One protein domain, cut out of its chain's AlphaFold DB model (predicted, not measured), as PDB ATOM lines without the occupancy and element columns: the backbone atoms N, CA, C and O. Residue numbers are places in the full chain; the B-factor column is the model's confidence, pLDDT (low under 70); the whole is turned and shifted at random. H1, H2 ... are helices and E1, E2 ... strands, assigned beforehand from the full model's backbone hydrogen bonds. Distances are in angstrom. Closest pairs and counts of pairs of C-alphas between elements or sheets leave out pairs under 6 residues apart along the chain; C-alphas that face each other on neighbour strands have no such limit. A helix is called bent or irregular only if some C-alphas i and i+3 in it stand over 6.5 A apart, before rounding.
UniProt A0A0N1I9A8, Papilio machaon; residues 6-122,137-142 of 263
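AT A GLANCE: This is residues 6 to 122 and 137 to 142 of the 263 residues of a protein of Papilio machaon (UniProt A0A0N1I9A8). A small parallel sheet of three strands has the side-by-side helices H1 and H3 over one face and the short helix H4 over the other, three layers with helices on both faces of a sheet. Beyond H4, farther from the sheet, H5 and H6 meet near their ends in a corner, and the short H7 sits off by itself past the cut. The printed part has 123 residues, with seven named helices and three named strands in the order E1 H1 H2 E2 H3 E3 H4 H5 H6 H7; the sheet's order is E1 E2 E3, all parallel. The class is mixed, helices and strands; the whole is compact, with a radius of gyration of the C-alphas of 15.4 A and spans of 39 by 36 by 21 A.

IN THESE COORDINATES: The sheet holds E1, residues 6 to 11, 15.8 A long from C-alpha 6 at (27.115, 13.147, 15.569); E2, residues 37 to 44, 22.6 A; and E3, residues 67 to 73, 20.4 A. H1 is residues 15 to 26, 17.4 A, and irregular, with C-alphas 16 and 19 7.3 A apart. H3 is residues 50 to 62, 18.3 A, and H2 residues 29 to 32. H4 is residues 79 to 85, H5 residues 89 to 94, H6 residues 106 to 115, 14.4 A, ending at C-alpha 115 at (37.175, 24.828, 6.465), and H7 residues 138 to 141, ending at C-alpha 141 at (15.569, 37.021, 4.320).

HOW THE PARTS SIT: Inner strand E2 is parallel to E1 at 18 degrees, with N 9 and O 40 2.8 A apart, within hydrogen-bond range. It is parallel to E3 at 16 degrees, with N 41 and O 69 2.8 A apart, also within range. E1, H1 H2, E2 and E2, H3, E3 are strand-helix-strand units, two parallel neighbour strands with helices between, each with a right-handed crossover. H3 is on the sheet at a height of 9.2 A, over E2 and E3, and runs along the strands, 13 degrees from E3 on the local plane. H1 touches H3 the same way at a shallow tilt of 15 degrees; their closest C-alphas, of Glu 15 and Thr 50, are 4.5 A apart. H4, on the opposite face from H3 at a height of 7.0 A, is over E1 and only just over E2, where 3 of its 7 C-alphas fall. It runs slantwise to the strands, 50 degrees from E1 on the local plane. H4 and H5 are close but not clearly touching, with C-alphas 84 and 91 closest at 7.9 A. H5 touches H6, about perpendicular at 79 degrees, with C-alphas 94 and 114 closest at 5.7 A. H2 is not on the sheet, and H6 and H7 are apart. In H3, H4, H5 and H6 every O i to N i+4 pair is within hydrogen-bond range, in H1 6 of 8; H2 and H7 are too short for such a pair.

THE WHOLE: The two C-alphas farthest apart, of Gly 63 and Ser 141, are 42.5 A from each other. Residues 123 to 136 are not printed, and C-alphas 122 and 137 are 26.0 A apart across that cut. Of the links printed whole, H5 to H6 is long, with 11 residues, and the others are tight. Mean pLDDT of the printed part is 87.4; residues 85 to 87 and 89 to 90 are under 70.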
ATOM      1  N   SER A   6      28.180  12.514  14.785       85.62
ATOM      2  CA  SER A   6      27.115  13.147  15.569       85.62
ATOM      3  C   SER A   6      25.967  13.575  14.653       85.62
ATOM      4  O   SER A   6      26.148  14.400  13.759       85.62
ATOM      5  N   ILE A   7      24.773  13.032  14.889       87.69
ATOM      6  CA  ILE A   7      23.536  13.416  14.198       87.69
ATOM      7  C   ILE A   7      22.857  14.515  15.015       87.69
ATOM      8  O   ILE A   7      22.450  14.275  16.149       87.69
ATOM      9  N   ILE A   8      22.725  15.712  14.442       85.50
ATOM     10  CA  ILE A   8      22.145  16.884  15.112       85.50
ATOM     11  C   ILE A   8      20.758  17.180  14.543       85.50
ATOM     12  O   ILE A   8      20.596  17.333  13.333       85.50
ATOM     13  N   ILE A   9      19.760  17.281  15.422       88.88
ATOM     14  CA  ILE A   9      18.353  17.451  15.053       88.88
ATOM     15  C   ILE A   9      17.759  18.612  15.863       88.88
ATOM     16  O   ILE A   9      17.292  18.405  16.986       88.88
ATOM     17  N   PRO A  10      17.756  19.844  15.331       89.25
ATOM     18  CA  PRO A  10      16.937  20.908  15.895       89.25
ATOM     19  C   PRO A  10      15.459  20.608  15.611       89.25
ATOM     20  O   PRO A  10      15.096  20.255  14.486       89.25
ATOM     21  N   VAL A  11      14.596  20.749  16.614       90.75
ATOM     22  CA  VAL A  11      13.160  20.497  16.478       90.75
ATOM     23  C   VAL A  11      12.343  21.518  17.264       90.75
ATOM     24  O   VAL A  11      12.660  21.842  18.401       90.75
ATOM     25  N   HIS A  12      11.270  22.004  16.648       90.31
ATOM     26  CA  HIS A  12      10.203  22.762  17.291       90.31
ATOM     27  C   HIS A  12       8.881  22.291  16.687       90.31
ATOM     28  O   HIS A  12       8.737  22.317  15.463       90.31
ATOM     29  N   ASN A  13       7.946  21.843  17.522       93.31
ATOM     30  CA  ASN A  13       6.642  21.318  17.114       93.31
ATOM     31  C   ASN A  13       6.732  20.268  15.990       93.31
ATOM     32  O   ASN A  13       6.152  20.393  14.907       93.31
ATOM     33  N   GLY A  14       7.562  19.254  16.235       92.25
ATOM     34  CA  GLY A  14       7.919  18.207  15.289       92.25
ATOM     35  C   GLY A  14       7.096  16.927  15.404       92.25
ATOM     36  O   GLY A  14       7.492  15.934  14.787       92.25
ATOM     37  N   GLU A  15       5.985  16.909  16.151       95.38
ATOM     38  CA  GLU A  15       5.196  15.700  16.446       95.38
ATOM     39  C   GLU A  15       4.896  14.874  15.184       95.38
ATOM     40  O   GLU A  15       5.047  13.649  15.161       95.38
ATOM     41  N   LYS A  16       4.557  15.560  14.087       93.75
ATOM     42  CA  LYS A  16       4.201  14.942  12.800       93.75
ATOM     43  C   LYS A  16       5.365  14.238  12.097       93.75
ATOM     44  O   LYS A  16       5.125  13.350  11.280       93.75
ATOM     45  N   TRP A  17       6.608  14.630  12.365       91.62
ATOM     46  CA  TRP A  17       7.773  14.212  11.571       91.62
ATOM     47  C   TRP A  17       8.807  13.431  12.372       91.62
ATOM     48  O   TRP A  17       9.533  12.621  11.791       91.62
ATOM     49  N   ILE A  18       8.862  13.627  13.693       94.56
ATOM     50  CA  ILE A  18       9.937  13.086  14.526       94.56
ATOM     51  C   ILE A  18      10.009  11.558  14.453       94.56
ATOM     52  O   ILE A  18      11.092  10.998  14.322       94.56
ATOM     53  N   ASN A  19       8.864  10.874  14.392       95.38
ATOM     54  CA  ASN A  19       8.825   9.420  14.228       95.38
ATOM     55  C   ASN A  19       9.413   8.949  12.893       95.38
ATOM     56  O   ASN A  19      10.093   7.928  12.856       95.38
ATOM     57  N   SER A  20       9.152   9.666  11.797       92.38
ATOM     58  CA  SER A  20       9.709   9.320  10.484       92.38
ATOM     59  C   SER A  20      11.222   9.545  10.460       92.38
ATOM     60  O   SER A  20      11.975   8.661  10.051       92.38
ATOM     61  N   CYS A  21      11.668  10.686  10.999       92.25
ATOM     62  CA  CYS A  21      13.083  11.022  11.148       92.25
ATOM     63  C   CYS A  21      13.838   9.942  11.941       92.25
ATOM     64  O   CYS A  21      14.804   9.361  11.448       92.25
ATOM     65  N   MET A  22      13.339   9.591  13.129       94.81
ATOM     66  CA  MET A  22      13.994   8.618  14.003       94.81
ATOM     67  C   MET A  22      13.977   7.196  13.439       94.81
ATOM     68  O   MET A  22      14.978   6.494  13.558       94.81
ATOM     69  N   LYS A  23      12.901   6.777  12.757       94.81
ATOM     70  CA  LYS A  23      12.877   5.498  12.021       94.81
ATOM     71  C   LYS A  23      13.920   5.466  10.903       94.81
ATOM     72  O   LYS A  23      14.596   4.456  10.742       94.81
ATOM     73  N   SER A  24      14.061   6.558  10.151       91.88
ATOM     74  CA  SER A  24      15.076   6.673   9.096       91.88
ATOM     75  C   SER A  24      16.489   6.523   9.661       91.88
ATOM     76  O   SER A  24      17.287   5.758   9.119       91.88
ATOM     77  N   ILE A  25      16.770   7.183  10.792       93.12
ATOM     78  CA  ILE A  25      18.045   7.056  11.508       93.12
ATOM     79  C   ILE A  25      18.237   5.618  11.998       93.12
ATOM     80  O   ILE A  25      19.241   4.997  11.678       93.12
ATOM     81  N   ALA A  26      17.263   5.047  12.705       93.62
ATOM     82  CA  ALA A  26      17.355   3.702  13.275       93.62
ATOM     83  C   ALA A  26      17.604   2.588  12.239       93.62
ATOM     84  O   ALA A  26      18.102   1.522  12.607       93.62
ATOM     85  N   ASN A  27      17.260   2.831  10.971       92.88
ATOM     86  CA  ASN A  27      17.456   1.904   9.858       92.88
ATOM     87  C   ASN A  27      18.794   2.093   9.120       92.88
ATOM     88  O   ASN A  27      19.080   1.341   8.187       92.88
ATOM     89  N   GLN A  28      19.614   3.081   9.494       90.94
ATOM     90  CA  GLN A  28      20.907   3.301   8.850       90.94
ATOM     91  C   GLN A  28      21.857   2.135   9.112       90.94
ATOM     92  O   GLN A  28      21.972   1.632  10.230       90.94
ATOM     93  N   THR A  29      22.603   1.733   8.081       92.38
ATOM     94  CA  THR A  29      23.516   0.592   8.188       92.38
ATOM     95  C   THR A  29      24.764   0.864   9.025       92.38
ATOM     96  O   THR A  29      25.474  -0.061   9.413       92.38
ATOM     97  N   ILE A  30      25.026   2.127   9.349       90.62
ATOM     98  CA  ILE A  30      26.175   2.519  10.160       90.62
ATOM     99  C   ILE A  30      26.136   1.910  11.570       90.62
ATOM    100  O   ILE A  30      27.183   1.588  12.124       90.62
ATOM    101  N   PHE A  31      24.940   1.665  12.116       90.75
ATOM    102  CA  PHE A  31      24.762   1.085  13.450       90.75
ATOM    103  C   PHE A  31      25.156  -0.398  13.543       90.75
ATOM    104  O   PHE A  31      25.260  -0.921  14.647       90.75
ATOM    105  N   TRP A  32      25.402  -1.077  12.414       90.06
ATOM    106  CA  TRP A  32      25.926  -2.454  12.384       90.06
ATOM    107  C   TRP A  32      27.460  -2.507  12.324       90.06
ATOM    108  O   TRP A  32      28.038  -3.584  12.194       90.06
ATOM    109  N   THR A  33      28.124  -1.351  12.351       91.38
ATOM    110  CA  THR A  33      29.584  -1.229  12.253       91.38
ATOM    111  C   THR A  33      30.198  -0.871  13.610       91.38
ATOM    112  O   THR A  33      29.486  -0.637  14.582       91.38
ATOM    113  N   LEU A  34      31.530  -0.794  13.682       89.62
ATOM    114  CA  LEU A  34      32.242  -0.322  14.880       89.62
ATOM    115  C   LEU A  34      32.222   1.212  15.039       89.62
ATOM    116  O   LEU A  34      32.788   1.727  16.004       89.62
ATOM    117  N   THR A  35      31.602   1.938  14.102       89.75
ATOM    118  CA  THR A  35      31.502   3.399  14.129       89.75
ATOM    119  C   THR A  35      30.632   3.860  15.297       89.75
ATOM    120  O   THR A  35      29.467   3.482  15.422       89.75
ATOM    121  N   LYS A  36      31.182   4.738  16.135       89.00
ATOM    122  CA  LYS A  36      30.485   5.323  17.281       89.00
ATOM    123  C   LYS A  36      29.635   6.495  16.826       89.00
ATOM    124  O   LYS A  36      30.154   7.543  16.438       89.00
ATOM    125  N   VAL A  37      28.324   6.312  16.915       90.56
ATOM    126  CA  VAL A  37      27.330   7.314  16.529       90.56
ATOM    127  C   VAL A  37      26.622   7.848  17.763       90.56
ATOM    128  O   VAL A  37      26.272   7.091  18.670       90.56
ATOM    129  N   GLU A  38      26.354   9.147  17.773       91.00
ATOM    130  CA  GLU A  38      25.431   9.753  18.725       91.00
ATOM    131  C   GLU A  38      24.344  10.569  18.036       91.00
ATOM    132  O   GLU A  38      24.527  11.093  16.935       91.00
ATOM    133  N   ILE A  39      23.212  10.694  18.720       91.94
ATOM    134  CA  ILE A  39      22.062  11.476  18.283       91.94
ATOM    135  C   ILE A  39      21.829  12.583  19.303       91.94
ATOM    136  O   ILE A  39      21.766  12.343  20.508       91.94
ATOM    137  N   VAL A  40      21.715  13.809  18.811       90.12
ATOM    138  CA  VAL A  40      21.607  15.021  19.617       90.12
ATOM    139  C   VAL A  40      20.413  15.795  19.117       90.12
ATOM    140  O   VAL A  40      20.425  16.348  18.017       90.12
ATOM    141  N   VAL A  41      19.368  15.822  19.924       91.75
ATOM    142  CA  VAL A  41      18.165  16.582  19.627       91.75
ATOM    143  C   VAL A  41      18.180  17.851  20.458       91.75
ATOM    144  O   VAL A  41      18.425  17.799  21.664       91.75
ATOM    145  N   PHE A  42      17.894  18.983  19.823       91.25
ATOM    146  CA  PHE A  42      17.562  20.208  20.536       91.25
ATOM    147  C   PHE A  42      16.081  20.519  20.349       91.25
ATOM    148  O   PHE A  42      15.666  20.887  19.249       91.25
ATOM    149  N   ASN A  43      15.294  20.368  21.414       91.81
ATOM    150  CA  ASN A  43      13.892  20.760  21.459       91.81
ATOM    151  C   ASN A  43      13.776  22.254  21.809       91.81
ATOM    152  O   ASN A  43      13.979  22.663  22.952       91.81
ATOM    153  N   ASP A  44      13.453  23.074  20.815       91.25
ATOM    154  CA  ASP A  44      13.362  24.531  20.920       91.25
ATOM    155  C   ASP A  44      11.980  24.976  21.423       91.25
ATOM    156  O   ASP A  44      11.224  25.644  20.719       91.25
ATOM    157  N   GLY A  45      11.605  24.545  22.629       91.62
ATOM    158  CA  GLY A  45      10.357  24.957  23.280       91.62
ATOM    159  C   GLY A  45       9.088  24.457  22.584       91.62
ATOM    160  O   GLY A  45       8.156  25.237  22.385       91.62
ATOM    161  N   SER A  46       9.048  23.185  22.165       94.12
ATOM    162  CA  SER A  46       7.828  22.601  21.578       94.12
ATOM    163  C   SER A  46       6.661  22.603  22.572       94.12
ATOM    164  O   SER A  46       6.848  22.363  23.764       94.12
ATOM    165  N   ASN A  47       5.450  22.824  22.063       94.56
ATOM    166  CA  ASN A  47       4.201  22.824  22.830       94.56
ATOM    167  C   ASN A  47       3.193  21.756  22.358       94.56
ATOM    168  O   ASN A  47       2.017  21.814  22.716       94.56
ATOM    169  N   ASP A  48       3.660  20.793  21.564       95.62
ATOM    170  CA  ASP A  48       2.936  19.611  21.089       95.62
ATOM    171  C   ASP A  48       3.519  18.317  21.710       95.62
ATOM    172  O   ASP A  48       4.336  18.372  22.635       95.62
ATOM    173  N   ASN A  49       3.152  17.131  21.202       96.81
ATOM    174  CA  ASN A  49       3.652  15.862  21.760       96.81
ATOM    175  C   ASN A  49       5.108  15.525  21.367       96.81
ATOM    176  O   ASN A  49       5.546  14.383  21.541       96.81
ATOM    177  N   THR A  50       5.883  16.475  20.825       96.44
ATOM    178  CA  THR A  50       7.279  16.235  20.417       96.44
ATOM    179  C   THR A  50       8.123  15.684  21.562       96.44
ATOM    180  O   THR A  50       8.819  14.689  21.369       96.44
ATOM    181  N   GLU A  51       8.046  16.286  22.753       95.31
ATOM    182  CA  GLU A  51       8.858  15.877  23.907       95.31
ATOM    183  C   GLU A  51       8.565  14.425  24.309       95.31
ATOM    184  O   GLU A  51       9.483  13.619  24.453       95.31
ATOM    185  N   GLU A  52       7.287  14.049  24.405       96.38
ATOM    186  CA  GLU A  52       6.894  12.683  24.759       96.38
ATOM    187  C   GLU A  52       7.422  11.659  23.741       96.38
ATOM    188  O   GLU A  52       7.954  10.607  24.110       96.38
ATOM    189  N   LEU A  53       7.325  11.972  22.446       97.38
ATOM    190  CA  LEU A  53       7.855  11.116  21.387       97.38
ATOM    191  C   LEU A  53       9.378  10.977  21.479       97.38
ATOM    192  O   LEU A  53       9.892   9.865  21.338       97.38
ATOM    193  N   LEU A  54      10.102  12.067  21.746       96.44
ATOM    194  CA  LEU A  54      11.554  12.035  21.921       96.44
ATOM    195  C   LEU A  54      11.967  11.130  23.086       96.44
ATOM    196  O   LEU A  54      12.879  10.319  22.923       96.44
ATOM    197  N   GLN A  55      11.262  11.188  24.220       96.12
ATOM    198  CA  GLN A  55      11.547  10.321  25.370       96.12
ATOM    199  C   GLN A  55      11.389   8.830  25.037       96.12
ATOM    200  O   GLN A  55      12.191   8.003  25.478       96.12
ATOM    201  N   ARG A  56      10.411   8.464  24.195       96.62
ATOM    202  CA  ARG A  56      10.269   7.079  23.703       96.62
ATOM    203  C   ARG A  56      11.472   6.653  22.854       96.62
ATOM    204  O   ARG A  56      11.968   5.536  23.007       96.62
ATOM    205  N   TRP A  57      11.976   7.542  21.997       97.31
ATOM    206  CA  TRP A  57      13.160   7.274  21.175       97.31
ATOM    207  C   TRP A  57      14.452   7.192  21.990       97.31
ATOM    208  O   TRP A  57      15.283   6.337  21.692       97.31
ATOM    209  N   VAL A  58      14.591   7.975  23.064       95.50
ATOM    210  CA  VAL A  58      15.704   7.826  24.019       95.50
ATOM    211  C   VAL A  58      15.769   6.395  24.544       95.50
ATOM    212  O   VAL A  58      16.831   5.779  24.494       95.50
ATOM    213  N   GLN A  59      14.642   5.833  24.998       95.31
ATOM    214  CA  GLN A  59      14.621   4.454  25.503       95.31
ATOM    215  C   GLN A  59      14.976   3.439  24.412       95.31
ATOM    216  O   GLN A  59      15.754   2.516  24.654       95.31
ATOM    217  N   TYR A  60      14.459   3.639  23.197       95.56
ATOM    218  CA  TYR A  60      14.750   2.779  22.051       95.56
ATOM    219  C   TYR A  60      16.246   2.734  21.703       95.56
ATOM    220  O   TYR A  60      16.808   1.651  21.547       95.56
ATOM    221  N   PHE A  61      16.906   3.893  21.598       94.69
ATOM    222  CA  PHE A  61      18.332   3.968  21.262       94.69
ATOM    223  C   PHE A  61      19.229   3.546  22.430       94.69
ATOM    224  O   PHE A  61      20.232   2.868  22.208       94.69
ATOM    225  N   LYS A  62      18.826   3.836  23.675       92.25
ATOM    226  CA  LYS A  62      19.523   3.361  24.876       92.25
ATOM    227  C   LYS A  62      19.576   1.832  24.941       92.25
ATOM    228  O   LYS A  62      20.619   1.283  25.279       92.25
ATOM    229  N   GLY A  63      18.497   1.143  24.557       91.44
ATOM    230  CA  GLY A  63      18.466  -0.323  24.459       91.44
ATOM    231  C   GLY A  63      19.407  -0.915  23.399       91.44
ATOM    232  O   GLY A  63      19.596  -2.126  23.365       91.44
ATOM    233  N   ARG A  64      19.997  -0.075  22.541       89.50
ATOM    234  CA  ARG A  64      20.978  -0.435  21.507       89.50
ATOM    235  C   ARG A  64      22.376   0.115  21.801       89.50
ATOM    236  O   ARG A  64      23.206   0.146  20.904       89.50
ATOM    237  N   GLU A  65      22.598   0.610  23.019       90.19
ATOM    238  CA  GLU A  65      23.859   1.235  23.441       90.19
ATOM    239  C   GLU A  65      24.261   2.461  22.593       90.19
ATOM    240  O   GLU A  65      25.428   2.843  22.530       90.19
ATOM    241  N   ILE A  66      23.282   3.123  21.965       90.31
ATOM    242  CA  ILE A  66      23.487   4.339  21.172       90.31
ATOM    243  C   ILE A  66      23.216   5.555  22.056       90.31
ATOM    244  O   ILE A  66      22.152   5.668  22.672       90.31
ATOM    245  N   ASN A  67      24.165   6.492  22.096       89.44
ATOM    246  CA  ASN A  67      24.004   7.726  22.856       89.44
ATOM    247  C   ASN A  67      22.933   8.614  22.205       89.44
ATOM    248  O   ASN A  67      23.080   9.025  21.052       89.44
ATOM    249  N   PHE A  68      21.878   8.926  22.954       92.81
ATOM    250  CA  PHE A  68      20.808   9.824  22.535       92.81
ATOM    251  C   PHE A  68      20.630  10.906  23.594       92.81
ATOM    252  O   PHE A  68      20.192  10.625  24.711       92.81
ATOM    253  N   LEU A  69      20.945  12.147  23.235       89.88
ATOM    254  CA  LEU A  69      20.807  13.305  24.109       89.88
ATOM    255  C   LEU A  69      19.670  14.204  23.633       89.88
ATOM    256  O   LEU A  69      19.613  14.568  22.460       89.88
ATOM    257  N   ILE A  70      18.815  14.613  24.568       89.69
ATOM    258  CA  ILE A  70      17.861  15.703  24.368       89.69
ATOM    259  C   ILE A  70      18.369  16.904  25.160       89.69
ATOM    260  O   ILE A  70      18.649  16.814  26.354       89.69
ATOM    261  N   THR A  71      18.486  18.026  24.473       88.19
ATOM    262  CA  THR A  71      18.735  19.359  25.026       88.19
ATOM    263  C   THR A  71      17.583  20.265  24.600       88.19
ATOM    264  O   THR A  71      16.788  19.876  23.744       88.19
ATOM    265  N   GLY A  72      17.436  21.450  25.187       86.94
ATOM    266  CA  GLY A  72      16.345  22.327  24.777       86.94
ATOM    267  C   GLY A  72      16.246  23.646  25.525       86.94
ATOM    268  O   GLY A  72      17.000  23.925  26.459       86.94
ATOM    269  N   SER A  73      15.274  24.446  25.102       86.38
ATOM    270  CA  SER A  73      14.839  25.686  25.745       86.38
ATOM    271  C   SER A  73      13.368  25.589  26.151       86.38
ATOM    272  O   SER A  73      12.602  24.817  25.581       86.38
ATOM    273  N   LYS A  74      12.963  26.377  27.156       84.50
ATOM    274  CA  LYS A  74      11.543  26.506  27.529       84.50
ATOM    275  C   LYS A  74      10.761  27.314  26.494       84.50
ATOM    276  O   LYS A  74       9.658  26.932  26.134       84.50
ATOM    277  N   ASP A  75      11.366  28.398  26.017       86.19
ATOM    278  CA  ASP A  75      10.789  29.285  25.012       86.19
ATOM    279  C   ASP A  75      11.490  29.077  23.660       86.19
ATOM    280  O   ASP A  75      12.722  28.917  23.652       86.19
ATOM    281  N   PRO A  76      10.761  29.113  22.529       84.06
ATOM    282  CA  PRO A  76      11.358  29.004  21.201       84.06
ATOM    283  C   PRO A  76      12.301  30.173  20.908       84.06
ATOM    284  O   PRO A  76      11.925  31.342  21.030       84.06
ATOM    285  N   LYS A  77      13.529  29.859  20.497       81.38
ATOM    286  CA  LYS A  77      14.585  30.826  20.149       81.38
ATOM    287  C   LYS A  77      14.970  30.773  18.671       81.38
ATOM    288  O   LYS A  77      15.751  31.601  18.208       81.38
ATOM    289  N   GLY A  78      14.385  29.848  17.919       76.31
ATOM    290  CA  GLY A  78      14.608  29.655  16.498       76.31
ATOM    291  C   GLY A  78      15.675  28.605  16.195       76.31
ATOM    292  O   GLY A  78      16.463  28.178  17.038       76.31
ATOM    293  N   VAL A  79      15.728  28.207  14.922       73.62
ATOM    294  CA  VAL A  79      16.572  27.097  14.452       73.62
ATOM    295  C   VAL A  79      18.072  27.327  14.667       73.62
ATOM    296  O   VAL A  79      18.794  26.363  14.908       73.62
ATOM    297  N   GLY A  80      18.546  28.576  14.607       72.38
ATOM    298  CA  GLY A  80      19.940  28.907  14.916       72.38
ATOM    299  C   GLY A  80      20.279  28.513  16.351       72.38
ATOM    300  O   GLY A  80      21.208  27.734  16.572       72.38
ATOM    301  N   ALA A  81      19.456  28.967  17.302       74.31
ATOM    302  CA  ALA A  81      19.682  28.736  18.721       74.31
ATOM    303  C   ALA A  81      19.598  27.241  19.036       74.31
ATOM    304  O   ALA A  81      20.375  26.723  19.837       74.31
ATOM    305  N   ALA A  82      18.709  26.537  18.334       74.12
ATOM    306  CA  ALA A  82      18.580  25.096  18.436       74.12
ATOM    307  C   ALA A  82      19.815  24.341  17.930       74.12
ATOM    308  O   ALA A  82      20.307  23.432  18.597       74.12
ATOM    309  N   LYS A  83      20.365  24.743  16.777       74.44
ATOM    310  CA  LYS A  83      21.638  24.205  16.281       74.44
ATOM    311  C   LYS A  83      22.779  24.504  17.272       74.44
ATOM    312  O   LYS A  83      23.577  23.616  17.549       74.44
ATOM    313  N   ASN A  84      22.804  25.714  17.844       72.88
ATOM    314  CA  ASN A  84      23.755  26.156  18.872       72.88
ATOM    315  C   ASN A  84      23.701  25.336  20.159       72.88
ATOM    316  O   ASN A  84      24.739  25.000  20.722       72.88
ATOM    317  N   GLY A  85      22.505  24.995  20.624       64.50
ATOM    318  CA  GLY A  85      22.348  24.202  21.834       64.50
ATOM    319  C   GLY A  85      22.638  22.710  21.650       64.50
ATOM    320  O   GLY A  85      22.884  22.021  22.637       64.50
ATOM    321  N   ALA A  86      22.690  22.213  20.409       61.81
ATOM    322  CA  ALA A  86      23.125  20.855  20.080       61.81
ATOM    323  C   ALA A  86      24.665  20.743  19.983       61.81
ATOM    324  O   ALA A  86      25.213  20.228  19.008       61.81
ATOM    325  N   VAL A  87      25.348  21.244  21.016       64.19
ATOM    326  CA  VAL A  87      26.809  21.348  21.188       64.19
ATOM    327  C   VAL A  87      27.521  20.020  20.905       64.19
ATOM    328  O   VAL A  87      27.111  18.984  21.434       64.19
ATOM    329  N   ARG A  88      28.591  20.047  20.091       71.12
ATOM    330  CA  ARG A  88      29.423  18.894  19.678       71.12
ATOM    331  C   ARG A  88      30.843  19.337  19.324       71.12
ATOM    332  O   ARG A  88      31.045  20.484  18.961       71.12
ATOM    333  N   SER A  89      31.799  18.411  19.270       68.75
ATOM    334  CA  SER A  89      33.221  18.709  19.004       68.75
ATOM    335  C   SER A  89      33.477  19.588  17.767       68.75
ATOM    336  O   SER A  89      34.224  20.559  17.851       68.75
ATOM    337  N   VAL A  90      32.845  19.303  16.621       66.75
ATOM    338  CA  VAL A  90      32.964  20.140  15.407       66.75
ATOM    339  C   VAL A  90      32.371  21.531  15.636       66.75
ATOM    340  O   VAL A  90      32.937  22.531  15.201       66.75
ATOM    341  N   TYR A  91      31.245  21.590  16.339       76.44
ATOM    342  CA  TYR A  91      30.556  22.821  16.691       76.44
ATOM    343  C   TYR A  91      31.402  23.717  17.599       76.44
ATOM    344  O   TYR A  91      31.588  24.898  17.308       76.44
ATOM    345  N   ASP A  92      31.965  23.116  18.646       77.12
ATOM    346  CA  ASP A  92      32.823  23.746  19.648       77.12
ATOM    347  C   ASP A  92      34.103  24.271  19.017       77.12
ATOM    348  O   ASP A  92      34.506  25.408  19.262       77.12
ATOM    349  N   ASN A  93      34.698  23.478  18.122       79.44
ATOM    350  CA  ASN A  93      35.869  23.896  17.364       79.44
ATOM    351  C   ASN A  93      35.570  25.140  16.515       79.44
ATOM    352  O   ASN A  93      36.400  26.047  16.444       79.44
ATOM    353  N   VAL A  94      34.396  25.203  15.874       84.88
ATOM    354  CA  VAL A  94      33.988  26.334  15.024       84.88
ATOM    355  C   VAL A  94      33.543  27.556  15.841       84.88
ATOM    356  O   VAL A  94      33.785  28.687  15.409       84.88
ATOM    357  N   GLY A  95      32.963  27.347  17.025       84.50
ATOM    358  CA  GLY A  95      32.325  28.383  17.848       84.50
ATOM    359  C   GLY A  95      30.846  28.619  17.515       84.50
ATOM    360  O   GLY A  95      30.283  29.630  17.927       84.50
ATOM    361  N   GLY A  96      30.232  27.701  16.767       83.56
ATOM    362  CA  GLY A  96      28.812  27.709  16.429       83.56
ATOM    363  C   GLY A  96      28.340  28.650  15.314       83.56
ATOM    364  O   GLY A  96      29.125  29.320  14.642       83.56
ATOM    365  N   PHE A  97      27.028  28.630  15.059       84.94
ATOM    366  CA  PHE A  97      26.331  29.451  14.071       84.94
ATOM    367  C   PHE A  97      26.220  30.898  14.551       84.94
ATOM    368  O   PHE A  97      25.876  31.180  15.700       84.94
ATOM    369  N   VAL A  98      26.475  31.825  13.629       85.19
ATOM    370  CA  VAL A  98      26.402  33.265  13.888       85.19
ATOM    371  C   VAL A  98      24.955  33.749  13.790       85.19
ATOM    372  O   VAL A  98      24.354  33.703  12.722       85.19
ATOM    373  N   GLU A  99      24.430  34.295  14.888       76.50
ATOM    374  CA  GLU A  99      23.050  34.796  15.003       76.50
ATOM    375  C   GLU A  99      22.979  36.324  15.099       76.50
ATOM    376  O   GLU A  99      22.250  36.900  15.901       76.50
ATOM    377  N   THR A 100      23.740  37.032  14.264       76.81
ATOM    378  CA  THR A 100      23.819  38.506  14.297       76.81
ATOM    379  C   THR A 100      22.536  39.235  13.868       76.81
ATOM    380  O   THR A 100      22.527  40.463  13.800       76.81
ATOM    381  N   GLY A 101      21.454  38.508  13.573       75.81
ATOM    382  CA  GLY A 101      20.137  39.057  13.251       75.81
ATOM    383  C   GLY A 101      19.544  38.537  11.940       75.81
ATOM    384  O   GLY A 101      20.139  37.720  11.228       75.81
ATOM    385  N   HIS A 102      18.347  39.029  11.619       78.81
ATOM    386  CA  HIS A 102      17.572  38.617  10.447       78.81
ATOM    387  C   HIS A 102      18.352  38.811   9.133       78.81
ATOM    388  O   HIS A 102      18.888  39.889   8.873       78.81
ATOM    389  N   GLY A 103      18.409  37.771   8.293       82.44
ATOM    390  CA  GLY A 103      19.118  37.797   7.008       82.44
ATOM    391  C   GLY A 103      20.621  37.503   7.082       82.44
ATOM    392  O   GLY A 103      21.310  37.625   6.063       82.44
ATOM    393  N   THR A 104      21.135  37.111   8.253       87.50
ATOM    394  CA  THR A 104      22.490  36.556   8.391       87.50
ATOM    395  C   THR A 104      22.559  35.212   7.657       87.50
ATOM    396  O   THR A 104      21.676  34.396   7.868       87.50
ATOM    397  N   PRO A 105      23.551  34.962   6.783       90.38
ATOM    398  CA  PRO A 105      23.761  33.657   6.154       90.38
ATOM    399  C   PRO A 105      24.629  32.767   7.057       90.38
ATOM    400  O   PRO A 105      25.803  32.516   6.771       90.38
ATOM    401  N   GLU A 106      24.056  32.334   8.175       88.81
ATOM    402  CA  GLU A 106      24.732  31.621   9.259       88.81
ATOM    403  C   GLU A 106      25.387  30.319   8.792       88.81
ATOM    404  O   GLU A 106      26.528  30.042   9.168       88.81
ATOM    405  N   ASP A 107      24.721  29.571   7.906       87.75
ATOM    406  CA  ASP A 107      25.229  28.295   7.394       87.75
ATOM    407  C   ASP A 107      26.521  28.482   6.584       87.75
ATOM    408  O   ASP A 107      27.491  27.746   6.766       87.75
ATOM    409  N   LEU A 108      26.579  29.514   5.734       91.12
ATOM    410  CA  LEU A 108      27.775  29.834   4.947       91.12
ATOM    411  C   LEU A 108      28.940  30.275   5.843       91.12
ATOM    412  O   LEU A 108      30.092  29.925   5.583       91.12
ATOM    413  N   ILE A 109      28.646  31.064   6.880       92.31
ATOM    414  CA  ILE A 109      29.660  31.541   7.825       92.31
ATOM    415  C   ILE A 109      30.245  30.364   8.604       92.31
ATOM    416  O   ILE A 109      31.467  30.235   8.673       92.31
ATOM    417  N   PHE A 110      29.387  29.490   9.136       90.38
ATOM    418  CA  PHE A 110      29.806  28.281   9.841       90.38
ATOM    419  C   PHE A 110      30.667  27.389   8.942       90.38
ATOM    420  O   PHE A 110      31.760  26.980   9.327       90.38
ATOM    421  N   PHE A 111      30.212  27.153   7.711       90.69
ATOM    422  CA  PHE A 111      30.920  26.342   6.727       90.69
ATOM    423  C   PHE A 111      32.330  26.868   6.439       90.69
ATOM    424  O   PHE A 111      33.302  26.117   6.484       90.69
ATOM    425  N   TYR A 112      32.480  28.172   6.207       92.88
ATOM    426  CA  TYR A 112      33.803  28.763   6.020       92.88
ATOM    427  C   TYR A 112      34.668  28.702   7.273       92.88
ATOM    428  O   TYR A 112      35.851  28.388   7.173       92.88
ATOM    429  N   ALA A 113      34.089  28.940   8.446       91.81
ATOM    430  CA  ALA A 113      34.804  28.837   9.709       91.81
ATOM    431  C   ALA A 113      35.284  27.400  10.005       91.81
ATOM    432  O   ALA A 113      36.336  27.240  10.627       91.81
ATOM    433  N   HIS A 114      34.549  26.383   9.542       90.69
ATOM    434  CA  HIS A 114      34.934  24.973   9.602       90.69
ATOM    435  C   HIS A 114      36.133  24.663   8.697       90.69
ATOM    436  O   HIS A 114      37.142  24.150   9.179       90.69
ATOM    437  N   ILE A 115      36.071  25.046   7.417       91.31
ATOM    438  CA  ILE A 115      37.175  24.828   6.465       91.31
ATOM    439  C   ILE A 115      38.440  25.563   6.911       91.31
ATOM    440  O   ILE A 115      39.534  25.009   6.871       91.31
ATOM    441  N   ASP A 116      38.303  26.808   7.376       90.88
ATOM    442  CA  ASP A 116      39.438  27.621   7.826       90.88
ATOM    443  C   ASP A 116      40.147  27.013   9.061       90.88
ATOM    444  O   ASP A 116      41.265  27.409   9.383       90.88
ATOM    445  N   ARG A 117      39.524  26.033   9.734       89.50
ATOM    446  CA  ARG A 117      40.092  25.245  10.844       89.50
ATOM    447  C   ARG A 117      40.567  23.848  10.426       89.50
ATOM    448  O   ARG A 117      40.828  23.018  11.289       89.50
ATOM    449  N   GLY A 118      40.681  23.585   9.124       88.38
ATOM    450  CA  GLY A 118      41.111  22.291   8.587       88.38
ATOM    451  C   GLY A 118      39.990  21.258   8.466       88.38
ATOM    452  O   GLY A 118      40.272  20.080   8.292       88.38
ATOM    453  N   GLY A 119      38.728  21.683   8.571       86.94
ATOM    454  CA  GLY A 119      37.583  20.828   8.287       86.94
ATOM    455  C   GLY A 119      37.504  20.438   6.811       86.94
ATOM    456  O   GLY A 119      37.744  21.266   5.928       86.94
ATOM    457  N   GLU A 120      37.140  19.186   6.547       84.75
ATOM    458  CA  GLU A 120      36.970  18.649   5.197       84.75
ATOM    459  C   GLU A 120      35.498  18.586   4.794       84.75
ATOM    460  O   GLU A 120      34.586  18.588   5.621       84.75
ATOM    461  N   LEU A 121      35.265  18.537   3.486       83.50
ATOM    462  CA  LEU A 121      33.930  18.496   2.916       83.50
ATOM    463  C   LEU A 121      33.847  17.418   1.860       83.50
ATOM    464  O   LEU A 121      34.657  17.363   0.936       83.50
ATOM    465  N   HIS A 122      32.790  16.627   1.958       82.06
ATOM    466  CA  HIS A 122      32.503  15.570   1.009       82.06
ATOM    467  C   HIS A 122      31.164  15.859   0.344       82.06
ATOM    468  O   HIS A 122      30.123  15.930   1.000       82.06
ATOM    469  N   SER A 137      10.093  30.803   4.933       81.12
ATOM    470  CA  SER A 137      11.444  30.270   5.160       81.12
ATOM    471  C   SER A 137      12.478  31.391   5.314       81.12
ATOM    472  O   SER A 137      12.496  32.350   4.538       81.12
ATOM    473  N   THR A 138      13.405  31.240   6.267       77.00
ATOM    474  CA  THR A 138      14.473  32.221   6.538       77.00
ATOM    475  C   THR A 138      15.346  32.498   5.314       77.00
ATOM    476  O   THR A 138      15.861  33.607   5.169       77.00
ATOM    477  N   THR A 139      15.448  31.554   4.372       81.25
ATOM    478  CA  THR A 139      16.160  31.718   3.095       81.25
ATOM    479  C   THR A 139      15.767  32.996   2.349       81.25
ATOM    480  O   THR A 139      16.630  33.641   1.761       81.25
ATOM    481  N   PHE A 140      14.498  33.421   2.411       84.69
ATOM    482  CA  PHE A 140      14.045  34.644   1.734       84.69
ATOM    483  C   PHE A 140      14.562  35.933   2.369       84.69
ATOM    484  O   PHE A 140      14.605  36.968   1.706       84.69
ATOM    485  N   SER A 141      14.978  35.875   3.632       85.44
ATOM    486  CA  SER A 141      15.569  37.021   4.320       85.44
ATOM    487  C   SER A 141      17.034  37.252   3.966       85.44
ATOM    488  O   SER A 141      17.557  38.353   4.143       85.44
ATOM    489  N   ILE A 142      17.707  36.231   3.430       88.31
ATOM    490  CA  ILE A 142      19.127  36.292   3.111       88.31
ATOM    491  C   ILE A 142      19.299  36.914   1.727       88.31
ATOM    492  O   ILE A 142      19.036  36.310   0.685       88.31
TER     493      ILE A 142